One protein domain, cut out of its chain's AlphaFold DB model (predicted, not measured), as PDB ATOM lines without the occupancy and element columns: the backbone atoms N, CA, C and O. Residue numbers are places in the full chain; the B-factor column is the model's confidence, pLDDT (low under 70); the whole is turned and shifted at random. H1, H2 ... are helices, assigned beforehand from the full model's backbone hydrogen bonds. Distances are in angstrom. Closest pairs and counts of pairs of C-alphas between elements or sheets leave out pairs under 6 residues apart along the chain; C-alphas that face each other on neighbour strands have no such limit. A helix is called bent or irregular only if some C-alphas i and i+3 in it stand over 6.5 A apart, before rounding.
ATOM      1  N   ALA A   2     107.210  83.150 127.028       96.75
ATOM      2  CA  ALA A   2     105.754  82.951 126.947       96.75
ATOM      3  C   ALA A   2     105.225  81.927 127.968       96.75
ATOM      4  O   ALA A   2     104.404  82.275 128.809       96.75
ATOM      5  N   LYS A   3     105.845  80.739 128.044       96.81
ATOM      6  CA  LYS A   3     105.433  79.723 129.025       96.81
ATOM      7  C   LYS A   3     105.454  80.186 130.487       96.81
ATOM      8  O   LYS A   3     104.620  79.773 131.281       96.81
ATOM      9  N   ILE A   4     106.412  81.034 130.863       96.88
ATOM     10  CA  ILE A   4     106.473  81.600 132.219       96.88
ATOM     11  C   ILE A   4     105.343  82.613 132.422       96.88
ATOM     12  O   ILE A   4     104.761  82.654 133.496       96.88
ATOM     13  N   ILE A   5     105.021  83.407 131.398       96.94
ATOM     14  CA  ILE A   5     103.934  84.393 131.439       96.94
ATOM     15  C   ILE A   5     102.570  83.689 131.576       96.94
ATOM     16  O   ILE A   5     101.750  84.117 132.386       96.94
ATOM     17  N   GLU A   6     102.356  82.560 130.891       97.06
ATOM     18  CA  GLU A   6     101.173  81.700 131.089       97.06
ATOM     19  C   GLU A   6     101.070  81.169 132.522       97.06
ATOM     20  O   GLU A   6     100.014  81.245 133.146       97.06
ATOM     21  N   LEU A   7     102.174  80.651 133.079       96.62
ATOM     22  CA  LEU A   7     102.202  80.140 134.456       96.62
ATOM     23  C   LEU A   7     101.907  81.229 135.500       96.62
ATOM     24  O   LEU A   7     101.505  80.909 136.617       96.62
ATOM     25  N   LEU A   8     102.097  82.501 135.139       95.44
ATOM     26  CA  LEU A   8     101.747  83.668 135.947       95.44
ATOM     27  C   LEU A   8     100.312  84.174 135.696       95.44
ATOM     28  O   LEU A   8      99.926  85.189 136.269       95.44
ATOM     29  N   GLY A   9      99.515  83.465 134.889       95.75
ATOM     30  CA  GLY A   9      98.072  83.681 134.742       95.75
ATOM     31  C   GLY A   9      97.619  84.339 133.437       95.75
ATOM     32  O   GLY A   9      96.436  84.643 133.303       95.75
ATOM     33  N   ALA A  10      98.511  84.569 132.470       96.25
ATOM     34  CA  ALA A  10      98.104  85.048 131.148       96.25
ATOM     35  C   ALA A  10      97.534  83.912 130.279       96.25
ATOM     36  O   ALA A  10      97.930  82.755 130.417       96.25
ATOM     37  N   ASN A  11      96.651  84.248 129.334       97.19
ATOM     38  CA  ASN A  11      96.301  83.324 128.250       97.19
ATOM     39  C   ASN A  11      97.459  83.201 127.239       97.19
ATOM     40  O   ASN A  11      98.317  84.081 127.166       97.19
ATOM     41  N   GLU A  12      97.456  82.115 126.466       96.06
ATOM     42  CA  GLU A  12      98.525  81.744 125.527       96.06
ATOM     43  C   GLU A  12      98.812  82.838 124.488       96.06
ATOM     44  O   GLU A  12      99.935  83.330 124.418       96.06
ATOM     45  N   GLU A  13      97.790  83.318 123.774       96.94
ATOM     46  CA  GLU A  13      97.938  84.361 122.747       96.94
ATOM     47  C   GLU A  13      98.555  85.652 123.318       96.94
ATOM     48  O   GLU A  13      99.487  86.236 122.758       96.94
ATOM     49  N   SER A  14      98.081  86.085 124.490       96.06
ATOM     50  CA  SER A  14      98.615  87.270 125.168       96.06
ATOM     51  C   SER A  14     100.047  87.048 125.658       96.06
ATOM     52  O   SER A  14     100.854  87.982 125.629       96.06
ATOM     53  N   ALA A  15     100.370  85.838 126.119       97.38
ATOM     54  CA  ALA A  15     101.701  85.476 126.587       97.38
ATOM     55  C   ALA A  15     102.722  85.455 125.445       97.38
ATOM     56  O   ALA A  15     103.831  85.964 125.625       97.38
ATOM     57  N   GLU A  16     102.357  84.922 124.278       97.56
ATOM     58  CA  GLU A  16     103.201  84.926 123.080       97.56
ATOM     59  C   GLU A  16     103.454  86.341 122.574       97.56
ATOM     60  O   GLU A  16     104.610  86.744 122.423       97.56
ATOM     61  N   LYS A  17     102.388  87.133 122.405       97.44
ATOM     62  CA  LYS A  17     102.504  88.527 121.973       97.44
ATOM     63  C   LYS A  17     103.384  89.340 122.924       97.44
ATOM     64  O   LYS A  17     104.333  89.988 122.488       97.44
ATOM     65  N   THR A  18     103.115  89.255 124.228       97.44
ATOM     66  CA  THR A  18     103.904  89.966 125.247       97.44
ATOM     67  C   THR A  18     105.363  89.512 125.234       97.44
ATOM     68  O   THR A  18     106.264  90.336 125.361       97.44
ATOM     69  N   ALA A  19     105.623  88.211 125.070       97.81
ATOM     70  CA  ALA A  19     106.986  87.703 124.987       97.81
ATOM     71  C   ALA A  19     107.729  88.242 123.757       97.81
ATOM     72  O   ALA A  19     108.894  88.612 123.892       97.81
ATOM     73  N   SER A  20     107.074  88.318 122.594       98.06
ATOM     74  CA  SER A  20     107.664  88.902 121.382       98.06
ATOM     75  C   SER A  20     108.027  90.369 121.596       98.06
ATOM     76  O   SER A  20     109.174  90.745 121.383       98.06
ATOM     77  N   GLU A  21     107.101  91.175 122.126       98.06
ATOM     78  CA  GLU A  21     107.336  92.601 122.401       98.06
ATOM     79  C   GLU A  21     108.509  92.821 123.375       98.06
ATOM     80  O   GLU A  21     109.321  93.729 123.191       98.06
ATOM     81  N   ILE A  22     108.626  91.978 124.409       98.25
ATOM     82  CA  ILE A  22     109.748  92.024 125.358       98.25
ATOM     83  C   ILE A  22     111.068  91.673 124.659       98.25
ATOM     84  O   ILE A  22     112.076  92.328 124.923       98.25
ATOM     85  N   VAL A  23     111.084  90.651 123.798       98.12
ATOM     86  CA  VAL A  23     112.288  90.244 123.055       98.12
ATOM     87  C   VAL A  23     112.715  91.332 122.076       98.12
ATOM     88  O   VAL A  23     113.894  91.680 122.052       98.12
ATOM     89  N   ASP A  24     111.781  91.918 121.329       98.38
ATOM     90  CA  ASP A  24     112.063  93.011 120.395       98.38
ATOM     91  C   ASP A  24     112.670  94.214 121.125       98.38
ATOM     92  O   ASP A  24     113.686  94.771 120.697       98.38
ATOM     93  N   PHE A  25     112.120  94.565 122.289       98.50
ATOM     94  CA  PHE A  25     112.684  95.609 123.138       98.50
ATOM     95  C   PHE A  25     114.073  95.239 123.695       98.50
ATOM     96  O   PHE A  25     114.985  96.068 123.682       98.50
ATOM     97  N   GLU A  26     114.288  93.994 124.133       98.12
ATOM     98  CA  GLU A  26     115.598  93.519 124.610       98.12
ATOM     99  C   GLU A  26     116.653  93.510 123.484       98.12
ATOM    100  O   GLU A  26     117.820  93.818 123.738       98.12
ATOM    101  N   ILE A  27     116.253  93.267 122.229       98.44
ATOM    102  CA  ILE A  27     117.114  93.416 121.046       98.44
ATOM    103  C   ILE A  27     117.527  94.882 120.854       98.44
ATOM    104  O   ILE A  27     118.696  95.152 120.571       98.44
ATOM    105  N   LEU A  28     116.613  95.844 121.021       98.31
ATOM    106  CA  LEU A  28     116.948  97.273 120.936       98.31
ATOM    107  C   LEU A  28     117.920  97.692 122.046       98.31
ATOM    108  O   LEU A  28     118.923  98.350 121.761       98.31
ATOM    109  N   LEU A  29     117.697  97.228 123.281       98.19
ATOM    110  CA  LEU A  29     118.635  97.424 124.393       98.19
ATOM    111  C   LEU A  29     120.017  96.826 124.082       98.19
ATOM    112  O   LEU A  29     121.045  97.448 124.359       98.19
ATOM    113  N   ALA A  30     120.065  95.639 123.475       97.75
ATOM    114  CA  ALA A  30     121.315  94.997 123.078       97.75
ATOM    115  C   ALA A  30     122.051  95.770 121.968       97.75
ATOM    116  O   ALA A  30     123.275  95.852 122.004       97.75
ATOM    117  N   LYS A  31     121.340  96.393 121.017       97.62
ATOM    118  CA  LYS A  31     121.958  97.194 119.941       97.62
ATOM    119  C   LYS A  31     122.666  98.448 120.456       97.62
ATOM    120  O   LYS A  31     123.725  98.796 119.941       97.62
ATOM    121  N   ILE A  32     122.114  99.104 121.477       97.50
ATOM    122  CA  ILE A  32     122.736 100.291 122.094       97.50
ATOM    123  C   ILE A  32     123.824  99.917 123.121       97.50
ATOM    124  O   ILE A  32     124.593 100.760 123.585       97.50
ATOM    125  N   THR A  33     123.905  98.637 123.491       96.56
ATOM    126  CA  THR A  33     124.888  98.098 124.431       96.56
ATOM    127  C   THR A  33     126.248  97.978 123.743       96.56
ATOM    128  O   THR A  33     126.434  97.191 122.823       96.56
ATOM    129  N   MET A  34     127.235  98.742 124.221       93.88
ATOM    130  CA  MET A  34     128.606  98.695 123.692       93.88
ATOM    131  C   MET A  34     129.182  97.258 123.685       93.88
ATOM    132  O   MET A  34     129.029  96.543 124.674       93.88
ATOM    133  N   PRO A  35     129.868  96.808 122.626       93.25
ATOM    134  CA  PRO A  35     130.401  95.448 122.581       93.25
ATOM    135  C   PRO A  35     131.603  95.267 123.540       93.25
ATOM    136  O   PRO A  35     132.262  96.258 123.883       93.25
ATOM    137  N   PRO A  36     131.889  94.040 124.025       90.00
ATOM    138  CA  PRO A  36     132.896  93.787 125.064       90.00
ATOM    139  C   PRO A  36     134.308  94.285 124.736       90.00
ATOM    140  O   PRO A  36     135.015  94.740 125.635       90.00
ATOM    141  N   GLU A  37     134.710  94.254 123.466       89.06
ATOM    142  CA  GLU A  37     136.039  94.662 122.990       89.06
ATOM    143  C   GLU A  37     136.275  96.154 123.253       89.06
ATOM    144  O   GLU A  37     137.360  96.567 123.651       89.06
ATOM    145  N   LYS A  38     135.218  96.968 123.138       87.25
ATOM    146  CA  LYS A  38     135.264  98.407 123.434       87.25
ATOM    147  C   LYS A  38     135.206  98.719 124.934       87.25
ATOM    148  O   LYS A  38     135.328  99.879 125.315       87.25
ATOM    149  N   ARG A  39     135.037  97.706 125.796       86.25
ATOM    150  CA  ARG A  39     134.932  97.862 127.260       86.25
ATOM    151  C   ARG A  39     136.166  97.426 128.041       86.25
ATOM    152  O   ARG A  39     136.139  97.421 129.269       86.25
ATOM    153  N   GLN A  40     137.233  97.035 127.353       82.38
ATOM    154  CA  GLN A  40     138.444  96.539 128.006       82.38
ATOM    155  C   GLN A  40     139.209  97.659 128.724       82.38
ATOM    156  O   GLN A  40     139.728  97.452 129.820       82.38
ATOM    157  N   ASN A  41     139.218  98.869 128.154       80.44
ATOM    158  CA  ASN A  41     139.916 100.011 128.736       80.44
ATOM    159  C   ASN A  41     139.048 100.724 129.785       80.44
ATOM    160  O   ASN A  41     138.315 101.671 129.489       80.44
ATOM    161  N   VAL A  42     139.157 100.263 131.033       78.19
ATOM    162  CA  VAL A  42     138.412 100.814 132.175       78.19
ATOM    163  C   VAL A  42     138.700 102.301 132.377       78.19
ATOM    164  O   VAL A  42     137.782 103.030 132.730       78.19
ATOM    165  N   SER A  43     139.914 102.781 132.096       78.75
ATOM    166  CA  SER A  43     140.275 104.196 132.265       78.75
ATOM    167  C   SER A  43     139.498 105.133 131.342       78.75
ATOM    168  O   SER A  43     139.222 106.263 131.725       78.75
ATOM    169  N   LEU A  44     139.110 104.673 130.148       81.62
ATOM    170  CA  LEU A  44     138.276 105.457 129.228       81.62
ATOM    171  C   LEU A  44     136.793 105.434 129.618       81.62
ATOM    172  O   LEU A  44     136.063 106.392 129.358       81.62
ATOM    173  N   LEU A  45     136.345 104.330 130.220       86.31
ATOM    174  CA  LEU A  45     134.966 104.175 130.675       86.31
ATOM    175  C   LEU A  45     134.723 104.839 132.032       86.31
ATOM    176  O   LEU A  45     133.616 105.295 132.295       86.31
ATOM    177  N   TYR A  46     135.730 104.883 132.900       89.62
ATOM    178  CA  TYR A  46     135.620 105.431 134.242       89.62
ATOM    179  C   TYR A  46     135.410 106.945 134.174       89.62
ATOM    180  O   TYR A  46     136.347 107.719 133.992       89.62
ATOM    181  N   ARG A  47     134.159 107.378 134.341       91.56
ATOM    182  CA  ARG A  47     133.801 108.795 134.415       91.56
ATOM    183  C   ARG A  47     133.209 109.099 135.775       91.56
ATOM    184  O   ARG A  47     132.071 108.730 136.058       91.56
ATOM    185  N   ALA A  85     128.990 103.895 131.357       94.12
ATOM    186  CA  ALA A  85     128.241 103.695 130.121       94.12
ATOM    187  C   ALA A  85     127.432 104.942 129.732       94.12
ATOM    188  O   ALA A  85     126.232 104.857 129.484       94.12
ATOM    189  N   MET A  86     128.093 106.105 129.674       93.31
ATOM    190  CA  MET A  86     127.451 107.387 129.335       93.31
ATOM    191  C   MET A  86     126.650 107.319 128.027       93.31
ATOM    192  O   MET A  86     125.477 107.678 128.005       93.31
ATOM    193  N   ASP A  87     127.256 106.810 126.952       93.81
ATOM    194  CA  ASP A  87     126.610 106.766 125.632       93.81
ATOM    195  C   ASP A  87     125.426 105.796 125.589       93.81
ATOM    196  O   ASP A  87     124.443 106.048 124.892       93.81
ATOM    197  N   TYR A  88     125.502 104.703 126.357       96.19
ATOM    198  CA  TYR A  88     124.381 103.782 126.529       96.19
ATOM    199  C   TYR A  88     123.231 104.479 127.249       96.19
ATOM    200  O   TYR A  88     122.101 104.390 126.792       96.19
ATOM    201  N   MET A  89     123.503 105.207 128.336       96.69
ATOM    202  CA  MET A  89     122.454 105.884 129.101       96.69
ATOM    203  C   MET A  89     121.755 106.982 128.290       96.69
ATOM    204  O   MET A  89     120.535 107.085 128.357       96.69
ATOM    205  N   LYS A  90     122.489 107.744 127.468       95.75
ATOM    206  CA  LYS A  90     121.892 108.729 126.545       95.75
ATOM    207  C   LYS A  90     120.940 108.071 125.542       95.75
ATOM    208  O   LYS A  90     119.809 108.515 125.378       95.75
ATOM    209  N   GLN A  91     121.383 106.987 124.902       97.44
ATOM    210  CA  GLN A  91     120.551 106.232 123.959       97.44
ATOM    211  C   GLN A  91     119.388 105.518 124.655       97.44
ATOM    212  O   GLN A  91     118.315 105.392 124.074       97.44
ATOM    213  N   LEU A  92     119.582 105.076 125.900       97.62
ATOM    214  CA  LEU A  92     118.548 104.437 126.702       97.62
ATOM    215  C   LEU A  92     117.395 105.400 126.970       97.62
ATOM    216  O   LEU A  92     116.254 104.996 126.796       97.62
ATOM    217  N   VAL A  93     117.662 106.651 127.359       96.88
ATOM    218  CA  VAL A  93     116.591 107.641 127.573       96.88
ATOM    219  C   VAL A  93     115.748 107.815 126.312       96.88
ATOM    220  O   VAL A  93     114.523 107.744 126.389       96.88
ATOM    221  N   GLN A  94     116.395 107.986 125.156       96.31
ATOM    222  CA  GLN A  94     115.687 108.120 123.884       96.31
ATOM    223  C   GLN A  94     114.845 106.873 123.588       96.31
ATOM    224  O   GLN A  94     113.647 106.973 123.340       96.31
ATOM    225  N   LEU A  95     115.445 105.686 123.713       97.75
ATOM    226  CA  LEU A  95     114.759 104.418 123.485       97.75
ATOM    227  C   LEU A  95     113.552 104.233 124.417       97.75
ATOM    228  O   LEU A  95     112.518 103.732 123.984       97.75
ATOM    229  N   LEU A  96     113.664 104.631 125.686       96.94
ATOM    230  CA  LEU A  96     112.553 104.578 126.638       96.94
ATOM    231  C   LEU A  96     111.431 105.550 126.256       96.94
ATOM    232  O   LEU A  96     110.268 105.184 126.386       96.94
ATOM    233  N   SER A  97     111.760 106.744 125.756       96.06
ATOM    234  CA  SER A  97     110.765 107.705 125.260       96.06
ATOM    235  C   SER A  97     110.017 107.188 124.027       96.06
ATOM    236  O   SER A  97     108.823 107.440 123.882       96.06
ATOM    237  N   ASP A  98     110.704 106.446 123.156       96.69
ATOM    238  CA  ASP A  98     110.133 105.901 121.918       96.69
ATOM    239  C   ASP A  98     109.368 104.581 122.136       96.69
ATOM    240  O   ASP A  98     108.676 104.093 121.240       96.69
ATOM    241  N   THR A  99     109.479 103.981 123.324       97.62
ATOM    242  CA  THR A  99     108.874 102.682 123.642       97.62
ATOM    243  C   THR A  99     107.576 102.858 124.424       97.62
ATOM    244  O   THR A  99     107.487 103.639 125.367       97.62
ATOM    245  N   GLN A 100     106.552 102.065 124.090       97.62
ATOM    246  CA  GLN A 100     105.292 102.082 124.832       97.62
ATOM    247  C   GLN A 100     105.516 101.754 126.324       97.62
ATOM    248  O   GLN A 100     106.134 100.728 126.635       97.62
ATOM    249  N   PRO A 101     104.943 102.531 127.268       97.62
ATOM    250  CA  PRO A 101     105.140 102.313 128.704       97.62
ATOM    251  C   PRO A 101     104.800 100.895 129.178       97.62
ATOM    252  O   PRO A 101     105.462 100.349 130.061       97.62
ATOM    253  N   ARG A 102     103.796 100.260 128.557       97.31
ATOM    254  CA  ARG A 102     103.406  98.875 128.856       97.31
ATOM    255  C   ARG A 102     104.522  97.877 128.533       97.31
ATOM    256  O   ARG A 102     104.765  96.983 129.339       97.31
ATOM    257  N   THR A 103     105.223  98.034 127.410       98.19
ATOM    258  CA  THR A 103     106.352  97.172 127.025       98.19
ATOM    259  C   THR A 103     107.507  97.313 128.015       98.19
ATOM    260  O   THR A 103     108.070  96.309 128.448       98.19
ATOM    261  N   ILE A 104     107.797  98.543 128.457       97.94
ATOM    262  CA  ILE A 104     108.825  98.815 129.472       97.94
ATOM    263  C   ILE A 104     108.457  98.134 130.798       97.94
ATOM    264  O   ILE A 104     109.276  97.413 131.372       97.94
ATOM    265  N   ALA A 105     107.217  98.301 131.269       97.88
ATOM    266  CA  ALA A 105     106.737  97.665 132.496       97.88
ATOM    267  C   ALA A 105     106.797  96.128 132.411       97.88
ATOM    268  O   ALA A 105     107.295  95.472 133.329       97.88
ATOM    269  N   ASN A 106     106.364  95.557 131.285       97.69
ATOM    270  CA  ASN A 106     106.433  94.122 131.019       97.69
ATOM    271  C   ASN A 106     107.880  93.607 131.026       97.69
ATOM    272  O   ASN A 106     108.157  92.573 131.633       97.69
ATOM    273  N   TYR A 107     108.817  94.342 130.418       98.12
ATOM    274  CA  TYR A 107     110.238  94.000 130.449       98.12
ATOM    275  C   TYR A 107     110.797  94.027 131.879       98.12
ATOM    276  O   TYR A 107     111.449  93.069 132.295       98.12
ATOM    277  N   LEU A 108     110.505  95.063 132.674       97.00
ATOM    278  CA  LEU A 108     110.952  95.143 134.073       97.00
ATOM    279  C   LEU A 108     110.406  93.979 134.919       97.00
ATOM    280  O   LEU A 108     111.167  93.333 135.650       97.00
ATOM    281  N   LEU A 109     109.118  93.652 134.770       96.31
ATOM    282  CA  LEU A 109     108.498  92.500 135.431       96.31
ATOM    283  C   LEU A 109     109.122  91.181 134.978       96.31
ATOM    284  O   LEU A 109     109.418  90.323 135.812       96.31
ATOM    285  N   TRP A 110     109.395  91.024 133.682       96.44
ATOM    286  CA  TRP A 110     110.091  89.854 133.156       96.44
ATOM    287  C   TRP A 110     111.491  89.707 133.753       96.44
ATOM    288  O   TRP A 110     111.865  88.610 134.174       96.44
ATOM    289  N   ARG A 111     112.266  90.796 133.858       96.50
ATOM    290  CA  ARG A 111     113.598  90.769 134.479       96.50
ATOM    291  C   ARG A 111     113.521  90.273 135.921       96.50
ATOM    292  O   ARG A 111     114.362  89.460 136.307       96.50
ATOM    293  N   PHE A 112     112.511  90.687 136.684       93.62
ATOM    294  CA  PHE A 112     112.264  90.168 138.030       93.62
ATOM    295  C   PHE A 112     111.852  88.685 138.013       93.62
ATOM    296  O   PHE A 112     112.519  87.850 138.633       93.62
ATOM    297  N   ALA A 113     110.818  88.327 137.246       94.56
ATOM    298  CA  ALA A 113     110.286  86.966 137.155       94.56
ATOM    299  C   ALA A 113     111.356  85.951 136.721       94.56
ATOM    300  O   ALA A 113     111.505  84.894 137.340       94.56
ATOM    301  N   ARG A 114     112.186  86.296 135.728       93.94
ATOM    302  CA  ARG A 114     113.318  85.482 135.258       93.94
ATOM    303  C   ARG A 114     114.309  85.168 136.380       93.94
ATOM    304  O   ARG A 114     114.767  84.033 136.494       93.94
ATOM    305  N   HIS A 115     114.632  86.144 137.231       91.75
ATOM    306  CA  HIS A 115     115.540  85.937 138.366       91.75
ATOM    307  C   HIS A 115     114.902  85.159 139.520       91.75
ATOM    308  O   HIS A 115     115.632  84.667 140.381       91.75
ATOM    309  N   ARG A 116     113.569  85.067 139.579       92.69
ATOM    310  CA  ARG A 116     112.815  84.327 140.606       92.69
ATOM    311  C   ARG A 116     112.322  82.959 140.150       92.69
ATOM    312  O   ARG A 116     111.993  82.139 140.993       92.69
ATOM    313  N   THR A 117     112.366  82.664 138.851       92.56
ATOM    314  CA  THR A 117     111.937  81.376 138.271       92.56
ATOM    315  C   THR A 117     112.617  80.185 138.960       92.56
ATOM    316  O   THR A 117     111.995  79.157 139.190       92.56
ATOM    317  N   GLY A 118     113.887  80.343 139.358       89.25
ATOM    318  CA  GLY A 118     114.644  79.316 140.082       89.25
ATOM    319  C   GLY A 118     114.197  79.071 141.531       89.25
ATOM    320  O   GLY A 118     114.695  78.135 142.153       89.25
ATOM    321  N   ASN A 119     113.294  79.891 142.071       91.69
ATOM    322  CA  ASN A 119     112.780  79.795 143.437       91.69
ATOM    323  C   ASN A 119     111.332  79.281 143.507       91.69
ATOM    324  O   ASN A 119     110.774  79.220 144.598       91.69
ATOM    325  N   LEU A 120     110.739  78.936 142.363       93.50
ATOM    326  CA  LEU A 120     109.355  78.479 142.239       93.50
ATOM    327  C   LEU A 120     109.291  76.963 141.998       93.50
ATOM    328  O   LEU A 120     110.325  76.285 141.967       93.50
ATOM    329  N   ASP A 121     108.067  76.453 141.858       93.88
ATOM    330  CA  ASP A 121     107.772  75.034 141.662       93.88
ATOM    331  C   ASP A 121     108.301  74.461 140.334       93.88
ATOM    332  O   ASP A 121     108.797  75.176 139.455       93.88
ATOM    333  N   ASP A 122     108.187  73.142 140.192       93.00
ATOM    334  CA  ASP A 122     108.784  72.379 139.096       93.00
ATOM    335  C   ASP A 122     108.307  72.823 137.704       93.00
ATOM    336  O   ASP A 122     109.086  72.745 136.754       93.00
ATOM    337  N   ARG A 123     107.099  73.393 137.566       95.75
ATOM    338  CA  ARG A 123     106.595  73.905 136.274       95.75
ATOM    339  C   ARG A 123     107.469  75.044 135.749       95.75
ATOM    340  O   ARG A 123     107.782  75.112 134.559       95.75
ATOM    341  N   PHE A 124     107.905  75.931 136.645       95.50
ATOM    342  CA  PHE A 124     108.802  77.040 136.320       95.50
ATOM    343  C   PHE A 124     110.221  76.542 136.022       95.50
ATOM    344  O   PHE A 124     110.875  77.034 135.094       95.50
ATOM    345  N   GLN A 125     110.696  75.545 136.773       91.94
ATOM    346  CA  GLN A 125     112.014  74.939 136.560       91.94
ATOM    347  C   GLN A 125     112.092  74.208 135.218       91.94
ATOM    348  O   GLN A 125     113.091  74.342 134.514       91.94
ATOM    349  N   GLU A 126     111.040  73.490 134.827       92.62
ATOM    350  CA  GLU A 126     110.963  72.791 133.543       92.62
ATOM    351  C   GLU A 126     110.998  73.781 132.372       92.62
ATOM    352  O   GLU A 126     111.788  73.627 131.436       92.62
ATOM    353  N   ALA A 127     110.209  74.859 132.449       94.06
ATOM    354  CA  ALA A 127     110.222  75.917 131.442       94.06
ATOM    355  C   ALA A 127     111.614  76.570 131.309       94.06
ATOM    356  O   ALA A 127     112.075  76.845 130.199       94.06
ATOM    357  N   LYS A 128     112.318  76.774 132.430       92.56
ATOM    358  CA  LYS A 128     113.707  77.257 132.442       92.56
ATOM    359  C   LYS A 128     114.689  76.231 131.865       92.56
ATOM    360  O   LYS A 128     115.622  76.614 131.160       92.56
ATOM    361  N   GLN A 129     114.490  74.946 132.142       91.38
ATOM    362  CA  GLN A 129     115.353  73.870 131.660       91.38
ATOM    363  C   GLN A 129     115.288  73.733 130.136       91.38
ATOM    364  O   GLN A 129     116.335  73.576 129.518       91.38
ATOM    365  N   LYS A 130     114.110  73.899 129.518       92.75
ATOM    366  CA  LYS A 130     113.973  73.939 128.048       92.75
ATOM    367  C   LYS A 130     114.841  75.038 127.427       92.75
ATOM    368  O   LYS A 130     115.549  74.790 126.458       92.75
ATOM    369  N   PHE A 131     114.869  76.223 128.038       92.25
ATOM    370  CA  PHE A 131     115.744  77.313 127.597       92.25
ATOM    371  C   PHE A 131     117.238  76.980 127.764       92.25
ATOM    372  O   PHE A 131     118.036  77.257 126.872       92.25
ATOM    373  N   TYR A 132     117.637  76.364 128.880       90.88
ATOM    374  CA  TYR A 132     119.030  75.947 129.087       90.88
ATOM    375  C   TYR A 132     119.472  74.787 128.202       90.88
ATOM    376  O   TYR A 132     120.650  74.726 127.853       90.88
ATOM    377  N   PHE A 133     118.557  73.906 127.806       93.44
ATOM    378  CA  PHE A 133     118.831  72.903 126.788       93.44
ATOM    379  C   PHE A 133     119.157  73.577 125.451       93.44
ATOM    380  O   PHE A 133     120.204  73.299 124.880       93.44
ATOM    381  N   SER A 134     118.347  74.542 125.003       94.06
ATOM    382  CA  SER A 134     118.626  75.294 123.771       94.06
ATOM    383  C   SER A 134     119.929  76.098 123.826       94.06
ATOM    384  O   SER A 134     120.602  76.228 122.812       94.06
ATOM    385  N   LEU A 135     120.286  76.647 124.993       93.00
ATOM    386  CA  LEU A 135     121.458  77.517 125.130       93.00
ATOM    387  C   LEU A 135     122.775  76.750 125.324       93.00
ATOM    388  O   LEU A 135     123.814  77.192 124.846       93.00
ATOM    389  N   TYR A 136     122.744  75.630 126.051       93.31
ATOM    390  CA  TYR A 136     123.951  74.918 126.490       93.31
ATOM    391  C   TYR A 136     123.960  73.423 126.140       93.31
ATOM    392  O   TYR A 136     124.892  72.725 126.527       93.31
ATOM    393  N   GLY A 137     122.914  72.897 125.497       92.50
ATOM    394  CA  GLY A 137     122.758  71.458 125.242       92.50
ATOM    395  C   GLY A 137     122.546  70.625 126.510       92.50
ATOM    396  O   GLY A 137     122.683  69.406 126.494       92.50
ATOM    397  N   ARG A 138     122.243  71.265 127.646       89.50
ATOM    398  CA  ARG A 138     122.121  70.576 128.933       89.50
ATOM    399  C   ARG A 138     120.805  69.811 129.001       89.50
ATOM    400  O   ARG A 138     119.762  70.423 129.207       89.50
ATOM    401  N   GLU A 139     120.872  68.487 128.911       87.69
ATOM    402  CA  GLU A 139     119.697  67.603 128.930       87.69
ATOM    403  C   GLU A 139     118.922  67.676 130.249       87.69
ATOM    404  O   GLU A 139     117.706  67.864 130.256       87.69
ATOM    405  N   GLN A 140     119.622  67.601 131.384       88.25
ATOM    406  CA  GLN A 140     118.987  67.527 132.700       88.25
ATOM    407  C   GLN A 140     119.506  68.579 133.674       88.25
ATOM    408  O   GLN A 140     120.640  69.061 133.593       88.25
ATOM    409  N   SER A 141     118.659  68.938 134.638       85.94
ATOM    410  CA  SER A 141     119.084  69.765 135.761       85.94
ATOM    411  C   SER A 141     119.871  68.965 136.799       85.94
ATOM    412  O   SER A 141     119.525  67.814 137.047       85.94
ATOM    413  N   PRO A 142     120.894  69.558 137.455       87.88
ATOM    414  CA  PRO A 142     121.520  68.966 138.617       87.88
ATOM    415  C   PRO A 142     120.473  68.597 139.661       87.88
ATOM    416  O   PRO A 142     119.462  69.301 139.789       87.88
TER     417      PRO A 142
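Overview. This is residues 2 to 47 and 85 to 142 of the 344 residues of an uncharacterized protein of Phlebotomus papatasi (UniProt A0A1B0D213). Two long helices, H2 and H6, cross as a lopsided X, H6 with residues 103 to 107 near its beginning and H2 with residues 18 to 26. H1 and H7 pack together at one side, H1 on the first part of H2 and H7 by the last residues of H6, while H5 packs on the last residues of H2, and the short H3 and H4 lie beyond that end, touching no helix. The printed part has 104 residues with seven named helices, H1 to H7 in order, and no named strand; the class is all helix. It is loose, with a radius of gyration of the C-alphas of 16.8 A and spans of 45 by 34 by 20 A.

Along the chain. H1 is residues 2 to 7, 8.8 A long, beginning at C-alpha 2 (105.754, 82.951, 126.947). H2 is residues 12 to 32, 30.7 A, and ends at C-alpha 32 (122.736, 100.291, 122.094). H3 is residues 36 to 39, 5.1 A, and H4 residues 42 to 45, 5.0 A. After the cut, H5 is residues 86 to 98, 18.9 A. H6 is residues 101 to 119, 28.0 A, with a kink of 27 degrees near residue 113; it is only just irregular, with C-alphas 115 and 118 6.9 A apart. H7 is residues 122 to 136, 19.9 A, ending at C-alpha 136 (123.951, 74.918, 126.490).

Arrangement. H2 is the hub, touching three helices. With residues 12 to 19 alone it touches H1, at a steep tilt of 51 degrees, opposite ways; the closest C-alphas, of Ala 2 and Ala 15, are 4.8 A apart. H6 touches H2 about perpendicular, at 81 degrees, closest at the C-alphas of Ile 22 and Tyr 107, 5.5 A. H5 touches H2 residues 28 to 32 alone, opposite ways at a steep tilt of 35.2 degrees, only just past shallow; the closest C-alphas are those of Ile 32 and Tyr 88, 5.9 A. H7 touches H6 at 81 degrees, about perpendicular, closest at the C-alphas of Thr 117 and Phe 124, 5.7 A. H7 touches H1 at a shallow tilt of 16 degrees, opposite ways, closest at the C-alphas of Ile 4 and Phe 124, 6.6 A. H2 and H7 are apart. Every O i to N i+4 pair is within hydrogen-bond range in H1, H2 and H5, against 13 of 15 in H6 and 10 of 11 in H7; H3 and H4 are too short for such a pair.

Size, cuts and confidence. The two C-alphas farthest apart, of Asn 11 and Ser 43, are 48.8 A apart. Residues 48 to 84 are not printed, and C-alphas 47 and 85 are 8.7 A apart across the cut. The links printed whole, H1 to H2, H2 to H3, H3 to H4, H5 to H6 and H6 to H7, are tight. The mean pLDDT of the printed part is 94.1, and no printed residue is under 70.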